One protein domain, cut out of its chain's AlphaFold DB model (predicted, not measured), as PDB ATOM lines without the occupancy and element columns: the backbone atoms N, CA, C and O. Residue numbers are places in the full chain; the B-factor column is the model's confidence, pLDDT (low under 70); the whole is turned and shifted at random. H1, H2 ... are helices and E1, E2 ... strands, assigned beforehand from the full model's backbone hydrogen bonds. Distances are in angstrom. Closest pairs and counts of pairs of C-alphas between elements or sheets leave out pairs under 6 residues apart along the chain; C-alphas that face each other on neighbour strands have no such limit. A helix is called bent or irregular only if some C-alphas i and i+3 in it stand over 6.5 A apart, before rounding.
ATOM      1  N   ARG A   2     193.135 220.831 249.448       57.72
ATOM      2  CA  ARG A   2     192.823 221.924 250.413       57.72
ATOM      3  C   ARG A   2     193.778 223.128 250.313       57.72
ATOM      4  O   ARG A   2     193.346 224.259 250.495       57.72
ATOM      5  N   LEU A   3     195.038 222.869 249.949       64.69
ATOM      6  CA  LEU A   3     196.078 223.879 249.727       64.69
ATOM      7  C   LEU A   3     195.700 224.948 248.692       64.69
ATOM      8  O   LEU A   3     196.177 226.068 248.802       64.69
ATOM      9  N   ILE A   4     194.856 224.637 247.698       71.06
ATOM     10  CA  ILE A   4     194.570 225.594 246.619       71.06
ATOM     11  C   ILE A   4     193.666 226.734 247.093       71.06
ATOM     12  O   ILE A   4     193.906 227.871 246.722       71.06
ATOM     13  N   ILE A   5     192.691 226.462 247.971       79.69
ATOM     14  CA  ILE A   5     191.810 227.499 248.536       79.69
ATOM     15  C   ILE A   5     192.595 228.371 249.517       79.69
ATOM     16  O   ILE A   5     192.487 229.597 249.510       79.69
ATOM     17  N   SER A   6     193.424 227.742 250.357       78.69
ATOM     18  CA  SER A   6     194.239 228.485 251.313       78.69
ATOM     19  C   SER A   6     195.321 229.309 250.615       78.69
ATOM     20  O   SER A   6     195.552 230.439 251.028       78.69
ATOM     21  N   ALA A   7     195.945 228.820 249.543       84.88
ATOM     22  CA  ALA A   7     196.971 229.566 248.810       84.88
ATOM     23  C   ALA A   7     196.384 230.591 247.823       84.88
ATOM     24  O   ALA A   7     196.850 231.726 247.775       84.88
ATOM     25  N   PHE A   8     195.340 230.218 247.082       88.81
ATOM     26  CA  PHE A   8     194.767 230.985 245.973       88.81
ATOM     27  C   PHE A   8     193.248 231.169 246.157       88.81
ATOM     28  O   PHE A   8     192.450 230.527 245.471       88.81
ATOM     29  N   PRO A   9     192.817 232.055 247.074       92.12
ATOM     30  CA  PRO A   9     191.395 232.283 247.337       92.12
ATOM     31  C   PRO A   9     190.680 233.005 246.185       92.12
ATOM     32  O   PRO A   9     189.459 232.945 246.089       92.12
ATOM     33  N   ILE A  10     191.429 233.683 245.306       95.31
ATOM     34  CA  ILE A  10     190.912 234.387 244.131       95.31
ATOM     35  C   ILE A  10     191.607 233.839 242.886       95.31
ATOM     36  O   ILE A  10     192.835 233.805 242.811       95.31
ATOM     37  N   MET A  11     190.814 233.464 241.890       95.19
ATOM     38  CA  MET A  11     191.266 233.062 240.564       95.19
ATOM     39  C   MET A  11     190.785 234.072 239.530       95.19
ATOM     40  O   MET A  11     189.621 234.474 239.526       95.19
ATOM     41  N   VAL A  12     191.687 234.475 238.639       97.56
ATOM     42  CA  VAL A  12     191.390 235.422 237.565       97.56
ATOM     43  C   VAL A  12     191.625 234.735 236.227       97.56
ATOM     44  O   VAL A  12     192.751 234.374 235.886       97.56
ATOM     45  N   PHE A  13     190.560 234.582 235.449       97.56
ATOM     46  CA  PHE A  13     190.609 233.966 234.131       97.56
ATOM     47  C   PHE A  13     190.767 235.053 233.079       97.56
ATOM     48  O   PHE A  13     189.897 235.909 232.920       97.56
ATOM     49  N   LYS A  14     191.886 235.031 232.356       97.69
ATOM     50  CA  LYS A  14     192.143 235.942 231.238       97.69
ATOM     51  C   LYS A  14     191.964 235.218 229.909       97.69
ATOM     52  O   LYS A  14     192.368 234.066 229.782       97.69
ATOM     53  N   ALA A  15     191.441 235.919 228.911       97.94
ATOM     54  CA  ALA A  15     191.389 235.433 227.537       97.94
ATOM     55  C   ALA A  15     191.875 236.513 226.571       97.94
ATOM     56  O   ALA A  15     191.755 237.711 226.845       97.94
ATOM     57  N   GLN A  16     192.433 236.074 225.445       98.19
ATOM     58  CA  GLN A  16     192.583 236.920 224.271       98.19
ATOM     59  C   GLN A  16     191.298 236.814 223.446       98.19
ATOM     60  O   GLN A  16     190.824 235.713 223.182       98.19
ATOM     61  N   LEU A  17     190.718 237.955 223.094       97.88
ATOM     62  CA  LEU A  17     189.511 238.049 222.289       97.88
ATOM     63  C   LEU A  17     189.855 238.086 220.786       97.88
ATOM     64  O   LEU A  17     191.021 238.288 220.437       97.88
ATOM     65  N   PRO A  18     188.869 237.922 219.882       97.38
ATOM     66  CA  PRO A  18     189.110 237.911 218.434       97.38
ATOM     67  C   PRO A  18     189.784 239.169 217.870       97.38
ATOM     68  O   PRO A  18     190.506 239.081 216.885       97.38
ATOM     69  N   ASP A  19     189.607 240.327 218.513       97.44
ATOM     70  CA  ASP A  19     190.311 241.572 218.167       97.44
ATOM     71  C   ASP A  19     191.740 241.643 218.745       97.44
ATOM     72  O   ASP A  19     192.336 242.712 218.837       97.44
ATOM     73  N   SER A  20     192.289 240.508 219.186       97.38
ATOM     74  CA  SER A  20     193.586 240.358 219.855       97.38
ATOM     75  C   SER A  20     193.728 241.066 221.207       97.38
ATOM     76  O   SER A  20     194.771 240.914 221.858       97.38
ATOM     77  N   SER A  21     192.701 241.776 221.684       97.31
ATOM     78  CA  SER A  21     192.712 242.382 223.013       97.31
ATOM     79  C   SER A  21     192.669 241.307 224.101       97.31
ATOM     80  O   SER A  21     192.098 240.234 223.919       97.31
ATOM     81  N   ARG A  22     193.290 241.568 225.257       97.88
ATOM     82  CA  ARG A  22     193.229 240.664 226.417       97.88
ATOM     83  C   ARG A  22     192.313 241.243 227.483       97.88
ATOM     84  O   ARG A  22     192.462 242.410 227.844       97.88
ATOM     85  N   LYS A  23     191.384 240.431 227.990       98.12
ATOM     86  CA  LYS A  23     190.432 240.812 229.044       98.12
ATOM     87  C   LYS A  23     190.438 239.791 230.174       98.12
ATOM     88  O   LYS A  23     190.656 238.599 229.945       98.12
ATOM     89  N   TYR A  24     190.191 240.271 231.390       98.19
ATOM     90  CA  TYR A  24     189.891 239.423 232.538       98.19
ATOM     91  C   TYR A  24     188.425 239.012 232.446       98.19
ATOM     92  O   TYR A  24     187.522 239.779 232.765       98.19
ATOM     93  N   MET A  25     188.196 237.810 231.934       98.44
ATOM     94  CA  MET A  25     186.866 237.304 231.627       98.44
ATOM     95  C   MET A  25     186.062 237.028 232.881       98.44
ATOM     96  O   MET A  25     184.871 237.319 232.910       98.44
ATOM     97  N   GLN A  26     186.698 236.458 233.899       98.38
ATOM     98  CA  GLN A  26     186.040 236.079 235.140       98.38
ATOM     99  C   GLN A  26     186.995 236.274 236.313       98.38
ATOM    100  O   GLN A  26     188.192 235.996 236.212       98.38
ATOM    101  N   VAL A  27     186.440 236.719 237.434       98.31
ATOM    102  CA  VAL A  27     187.094 236.704 238.743       98.31
ATOM    103  C   VAL A  27     186.255 235.812 239.640       98.31
ATOM    104  O   VAL A  27     185.066 236.072 239.822       98.31
ATOM    105  N   PHE A  28     186.857 234.759 240.174       97.31
ATOM    106  CA  PHE A  28     186.187 233.747 240.981       97.31
ATOM    107  C   PHE A  28     186.835 233.654 242.357       97.31
ATOM    108  O   PHE A  28     188.056 233.564 242.474       97.31
ATOM    109  N   GLU A  29     186.008 233.657 243.391       96.94
ATOM    110  CA  GLU A  29     186.396 233.393 244.768       96.94
ATOM    111  C   GLU A  29     186.166 231.919 245.094       96.94
ATOM    112  O   GLU A  29     185.041 231.429 245.003       96.94
ATOM    113  N   ALA A  30     187.217 231.224 245.514       94.19
ATOM    114  CA  ALA A  30     187.150 229.843 245.964       94.19
ATOM    115  C   ALA A  30     186.718 229.780 247.437       94.19
ATOM    116  O   ALA A  30     187.402 230.328 248.298       94.19
ATOM    117  N   LEU A  31     185.618 229.080 247.738       92.38
ATOM    118  CA  LEU A  31     185.067 229.011 249.097       92.38
ATOM    119  C   LEU A  31     185.325 227.666 249.772       92.38
ATOM    120  O   LEU A  31     185.858 227.612 250.879       92.38
ATOM    121  N   LYS A  32     184.914 226.561 249.142       90.44
ATOM    122  CA  LYS A  32     184.963 225.231 249.767       90.44
ATOM    123  C   LYS A  32     185.340 224.163 248.760       90.44
ATOM    124  O   LYS A  32     184.902 224.182 247.620       90.44
ATOM    125  N   PHE A  33     186.125 223.194 249.211       88.38
ATOM    126  CA  PHE A  33     186.473 222.013 248.431       88.38
ATOM    127  C   PHE A  33     185.922 220.776 249.133       88.38
ATOM    128  O   PHE A  33     186.243 220.534 250.299       88.38
ATOM    129  N   ASN A  34     185.102 220.004 248.425       88.69
ATOM    130  CA  ASN A  34     184.600 218.725 248.901       88.69
ATOM    131  C   ASN A  34     185.573 217.613 248.464       88.69
ATOM    132  O   ASN A  34     185.657 217.326 247.271       88.69
ATOM    133  N   PRO A  35     186.301 216.972 249.398       85.62
ATOM    134  CA  PRO A  35     187.277 215.938 249.060       85.62
ATOM    135  C   PRO A  35     186.643 214.621 248.605       85.62
ATOM    136  O   PRO A  35     187.320 213.842 247.947       85.62
ATOM    137  N   VAL A  36     185.373 214.369 248.940       91.38
ATOM    138  CA  VAL A  36     184.657 213.145 248.548       91.38
ATOM    139  C   VAL A  36     184.185 213.250 247.103       91.38
ATOM    140  O   VAL A  36     184.369 212.324 246.324       91.38
ATOM    141  N   THR A  37     183.606 214.392 246.724       92.25
ATOM    142  CA  THR A  37     183.112 214.613 245.354       92.25
ATOM    143  C   THR A  37     184.157 215.225 244.425       92.25
ATOM    144  O   THR A  37     183.933 215.299 243.222       92.25
ATOM    145  N   ASN A  38     185.292 215.673 244.969       88.19
ATOM    146  CA  ASN A  38     186.344 216.401 244.261       88.19
ATOM    147  C   ASN A  38     185.868 217.724 243.621       88.19
ATOM    148  O   ASN A  38     186.432 218.188 242.631       88.19
ATOM    149  N   ILE A  39     184.833 218.350 244.192       89.44
ATOM    150  CA  ILE A  39     184.223 219.583 243.674       89.44
ATOM    151  C   ILE A  39     184.717 220.797 244.466       89.44
ATOM    152  O   ILE A  39     184.659 220.819 245.698       89.44
ATOM    153  N   LEU A  40     185.152 221.832 243.743       88.69
ATOM    154  CA  LEU A  40     185.391 223.173 244.273       88.69
ATOM    155  C   LEU A  40     184.134 224.031 244.085       88.69
ATOM    156  O   LEU A  40     183.638 224.164 242.969       88.69
ATOM    157  N   THR A  41     183.646 224.642 245.160       92.38
ATOM    158  CA  THR A  41     182.550 225.613 245.130       92.38
ATOM    159  C   THR A  41     183.051 227.006 245.480       92.38
ATOM    160  O   THR A  41     184.031 227.183 246.214       92.38
ATOM    161  N   GLY A  42     182.376 228.013 244.938       94.25
ATOM    162  CA  GLY A  42     182.761 229.401 245.113       94.25
ATOM    163  C   GLY A  42     181.836 230.370 244.394       94.25
ATOM    164  O   GLY A  42     180.835 229.958 243.807       94.25
ATOM    165  N   ASN A  43     182.189 231.650 244.441       96.44
ATOM    166  CA  ASN A  43     181.384 232.737 243.899       96.44
ATOM    167  C   ASN A  43     182.085 233.393 242.714       96.44
ATOM    168  O   ASN A  43     183.264 233.737 242.781       96.44
ATOM    169  N   MET A  44     181.345 233.655 241.640       97.81
ATOM    170  CA  MET A  44     181.835 234.537 240.585       97.81
ATOM    171  C   MET A  44     181.690 235.988 241.047       97.81
ATOM    172  O   MET A  44     180.577 236.470 241.230       97.81
ATOM    173  N   LEU A  45     182.800 236.686 241.261       98.38
ATOM    174  CA  LEU A  45     182.818 238.069 241.738       98.38
ATOM    175  C   LEU A  45     182.594 239.058 240.598       98.38
ATOM    176  O   LEU A  45     181.803 239.991 240.731       98.38
ATOM    177  N   PHE A  46     183.272 238.840 239.472       98.56
ATOM    178  CA  PHE A  46     183.190 239.697 238.291       98.56
ATOM    179  C   PHE A  46     183.174 238.867 237.016       98.56
ATOM    180  O   PHE A  46     183.778 237.793 236.960       98.56
ATOM    181  N   GLN A  47     182.550 239.420 235.981       98.56
ATOM    182  CA  GLN A  47     182.573 238.873 234.632       98.56
ATOM    183  C   GLN A  47     182.719 239.992 233.599       98.56
ATOM    184  O   GLN A  47     182.118 241.056 233.739       98.56
ATOM    185  N   TYR A  48     183.501 239.759 232.549       98.44
ATOM    186  CA  TYR A  48     183.463 240.573 231.339       98.44
ATOM    187  C   TYR A  48     182.355 240.055 230.420       98.44
ATOM    188  O   TYR A  48     182.434 238.934 229.911       98.44
ATOM    189  N   LEU A  49     181.328 240.873 230.210       97.81
ATOM    190  CA  LEU A  49     180.241 240.582 229.287       97.81
ATOM    191  C   LEU A  49     180.589 241.125 227.908       97.81
ATOM    192  O   LEU A  49     180.775 242.331 227.739       97.81
ATOM    193  N   VAL A  50     180.679 240.229 226.927       97.31
ATOM    194  CA  VAL A  50     180.789 240.604 225.517       97.31
ATOM    195  C   VAL A  50     179.404 241.019 225.036       97.31
ATOM    196  O   VAL A  50     178.474 240.219 225.060       97.31
ATOM    197  N   GLU A  51     179.279 242.265 224.603       97.88
ATOM    198  CA  GLU A  51     178.012 242.857 224.153       97.88
ATOM    199  C   GLU A  51     177.947 242.971 222.627       97.88
ATOM    200  O   GLU A  51     176.868 243.096 222.055       97.88
ATOM    201  N   GLY A  52     179.090 242.902 221.941       97.62
ATOM    202  CA  GLY A  52     179.117 242.956 220.487       97.62
ATOM    203  C   GLY A  52     180.516 242.963 219.891       97.62
ATOM    204  O   GLY A  52     181.526 242.745 220.567       97.62
ATOM    205  N   ARG A  53     180.561 243.222 218.586       97.88
ATOM    206  CA  ARG A  53     181.783 243.286 217.782       97.88
ATOM    207  C   ARG A  53     181.612 244.265 216.627       97.88
ATOM    208  O   ARG A  53     180.513 244.402 216.098       97.88
ATOM    209  N   VAL A  54     182.707 244.901 216.235       97.94
ATOM    210  CA  VAL A  54     182.809 245.738 215.036       97.94
ATOM    211  C   VAL A  54     183.617 244.974 213.997       97.94
ATOM    212  O   VAL A  54     184.684 244.435 214.318       97.94
ATOM    213  N   LEU A  55     183.103 244.919 212.772       98.12
ATOM    214  CA  LEU A  55     183.788 244.325 211.629       98.12
ATOM    215  C   LEU A  55     184.514 245.403 210.815       98.12
ATOM    216  O   LEU A  55     184.212 246.589 210.934       98.12
ATOM    217  N   SER A  56     185.480 244.990 210.001       97.19
ATOM    218  CA  SER A  56     186.019 245.812 208.917       97.19
ATOM    219  C   SER A  56     184.941 246.165 207.885       97.19
ATOM    220  O   SER A  56     183.882 245.543 207.854       97.19
ATOM    221  N   GLU A  57     185.213 247.149 207.025       96.62
ATOM    222  CA  GLU A  57     184.272 247.611 205.987       96.62
ATOM    223  C   GLU A  57     183.827 246.488 205.040       96.62
ATOM    224  O   GLU A  57     182.650 246.368 204.713       96.62
ATOM    225  N   ASP A  58     184.754 245.605 204.669       97.00
ATOM    226  CA  ASP A  58     184.510 244.408 203.855       97.00
ATOM    227  C   ASP A  58     183.905 243.232 204.650       97.00
ATOM    228  O   ASP A  58     183.717 242.142 204.113       97.00
ATOM    229  N   SER A  59     183.625 243.424 205.942       95.38
ATOM    230  CA  SER A  59     183.120 242.410 206.874       95.38
ATOM    231  C   SER A  59     184.008 241.167 207.059       95.38
ATOM    232  O   SER A  59     183.563 240.188 207.663       95.38
ATOM    233  N   SER A  60     185.266 241.189 206.605       95.44
ATOM    234  CA  SER A  60     186.154 240.016 206.624       95.44
ATOM    235  C   SER A  60     186.785 239.724 207.989       95.44
ATOM    236  O   SER A  60     187.104 238.573 208.290       95.44
ATOM    237  N   LYS A  61     186.961 240.741 208.844       96.06
ATOM    238  CA  LYS A  61     187.625 240.596 210.149       96.06
ATOM    239  C   LYS A  61     186.934 241.376 211.256       96.06
ATOM    240  O   LYS A  61     186.381 242.451 211.042       96.06
ATOM    241  N   ILE A  62     187.032 240.856 212.478       97.69
ATOM    242  CA  ILE A  62     186.667 241.597 213.687       97.69
ATOM    243  C   ILE A  62     187.808 242.560 214.012       97.69
ATOM    244  O   ILE A  62     188.929 242.128 214.265       97.69
ATOM    245  N   ILE A  63     187.516 243.859 214.034       97.81
ATOM    246  CA  ILE A  63     188.501 244.897 214.370       97.81
ATOM    247  C   ILE A  63     188.381 245.377 215.816       97.81
ATOM    248  O   ILE A  63     189.308 245.990 216.340       97.81
ATOM    249  N   ARG A  64     187.242 245.116 216.468       97.88
ATOM    250  CA  ARG A  64     187.013 245.510 217.861       97.88
ATOM    251  C   ARG A  64     185.949 244.645 218.519       97.88
ATOM    252  O   ARG A  64     184.871 244.454 217.964       97.88
ATOM    253  N   MET A  65     186.217 244.205 219.739       98.19
ATOM    254  CA  MET A  65     185.243 243.575 220.623       98.19
ATOM    255  C   MET A  65     184.681 244.618 221.592       98.19
ATOM    256  O   MET A  65     185.424 245.403 222.185       98.19
ATOM    257  N   ILE A  66     183.360 244.634 221.754       98.25
ATOM    258  CA  ILE A  66     182.648 245.551 222.650       98.25
ATOM    259  C   ILE A  66     182.151 244.752 223.849       98.25
ATOM    260  O   ILE A  66     181.600 243.661 223.703       98.25
ATOM    261  N   GLY A  67     182.363 245.286 225.045       97.50
ATOM    262  CA  GLY A  67     181.891 244.674 226.274       97.50
ATOM    263  C   GLY A  67     182.266 245.483 227.505       97.50
ATOM    264  O   GLY A  67     182.950 246.508 227.415       97.50
ATOM    265  N   LYS A  68     181.830 245.001 228.668       98.06
ATOM    266  CA  LYS A  68     182.045 245.665 229.957       98.06
ATOM    267  C   LYS A  68     182.241 244.667 231.088       98.06
ATOM    268  O   LYS A  68     181.699 243.565 231.061       98.06
ATOM    269  N   HIS A  69     183.000 245.071 232.103       97.88
ATOM    270  CA  HIS A  69     183.081 244.307 233.344       97.88
ATOM    271  C   HIS A  69     181.849 244.596 234.200       97.88
ATOM    272  O   HIS A  69     181.503 245.754 234.431       97.88
ATOM    273  N   GLN A  70     181.230 243.538 234.703       97.88
ATOM    274  CA  GLN A  70     180.138 243.594 235.656       97.88
ATOM    275  C   GLN A  70     180.569 242.924 236.958       97.88
ATOM    276  O   GLN A  70     181.151 241.838 236.944       97.88
ATOM    277  N   GLN A  71     180.261 243.568 238.086       97.62
ATOM    278  CA  GLN A  71     180.319 242.918 239.390       97.62
ATOM    279  C   GLN A  71     179.056 242.078 239.584       97.62
ATOM    280  O   GLN A  71     177.950 242.601 239.464       97.62
ATOM    281  N   LEU A  72     179.231 240.795 239.886       97.81
ATOM    282  CA  LEU A  72     178.135 239.853 240.112       97.81
ATOM    283  C   LEU A  72     177.892 239.624 241.603       97.81
ATOM    284  O   LEU A  72     176.750 239.635 242.043       97.81
ATOM    285  N   ASN A  73     178.962 239.461 242.385       98.12
ATOM    286  CA  ASN A  73     178.871 239.187 243.816       98.12
ATOM    287  C   ASN A  73     179.834 240.065 244.627       98.12
ATOM    288  O   ASN A  73     180.806 240.631 244.112       98.12
ATOM    289  N   LYS A  74     179.542 240.189 245.922       97.75
ATOM    290  CA  LYS A  74     180.486 240.697 246.924       97.75
ATOM    291  C   LYS A  74     181.437 239.572 247.347       97.75
ATOM    292  O   LYS A  74     181.087 238.401 247.206       97.75
TER     293      LYS A  74
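AT A GLANCE: This is residues 2 to 74 of the 107 residues of an uncharacterized protein of Clostridium sp. 'deep sea' (UniProt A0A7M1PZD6). A long, narrow, strongly twisted sheet of four strands makes a rod, with E2 and E3 bent and short H1 packed on it near the end of E2. The printed part has 73 residues, with H1 then E1 to E4, mostly strand. The order E1 E2 E3 E4 is a meander, each strand the antiparallel neighbour of the one before. The whole is only just loose, close to extended: radius of gyration of the C-alphas 16.7 A, spans 54 by 22 by 20 A.

IN THESE COORDINATES: E3, residues 39 to 55, measures 40.5 A and ends at C-alpha 55 (183.788, 244.325, 211.629). E2 is residues 22 to 34, 32.6 A; E4, 62 to 71, 26.5 A; E1, 10 to 16, 20.1 A. H1, residues 2 to 7, 8.8 A, begins at C-alpha 2 (192.823, 221.924, 250.413).

HOW THE PARTS SIT: E2 bends by 66 degrees at residue 31, E3 by 78 at residue 42. Within hydrogen-bond range are N 29 and O 43 in hairpin E2-E3, N 11 and O 28 in E1-E2, N 49 and O 68 in E3-E4, each 2.8 A. H1, with every O i to N i+4 pair within range, is on the sheet at height 7.8 A; the closest C-alphas, Ile 5 and Ala 30, are 5.8 A apart.

THE WHOLE: The farthest C-alphas, Val 36 and Glu 57, are 54.8 A apart. The printed part has no cut and no long link; residues 2 to 3 are under pLDDT 70.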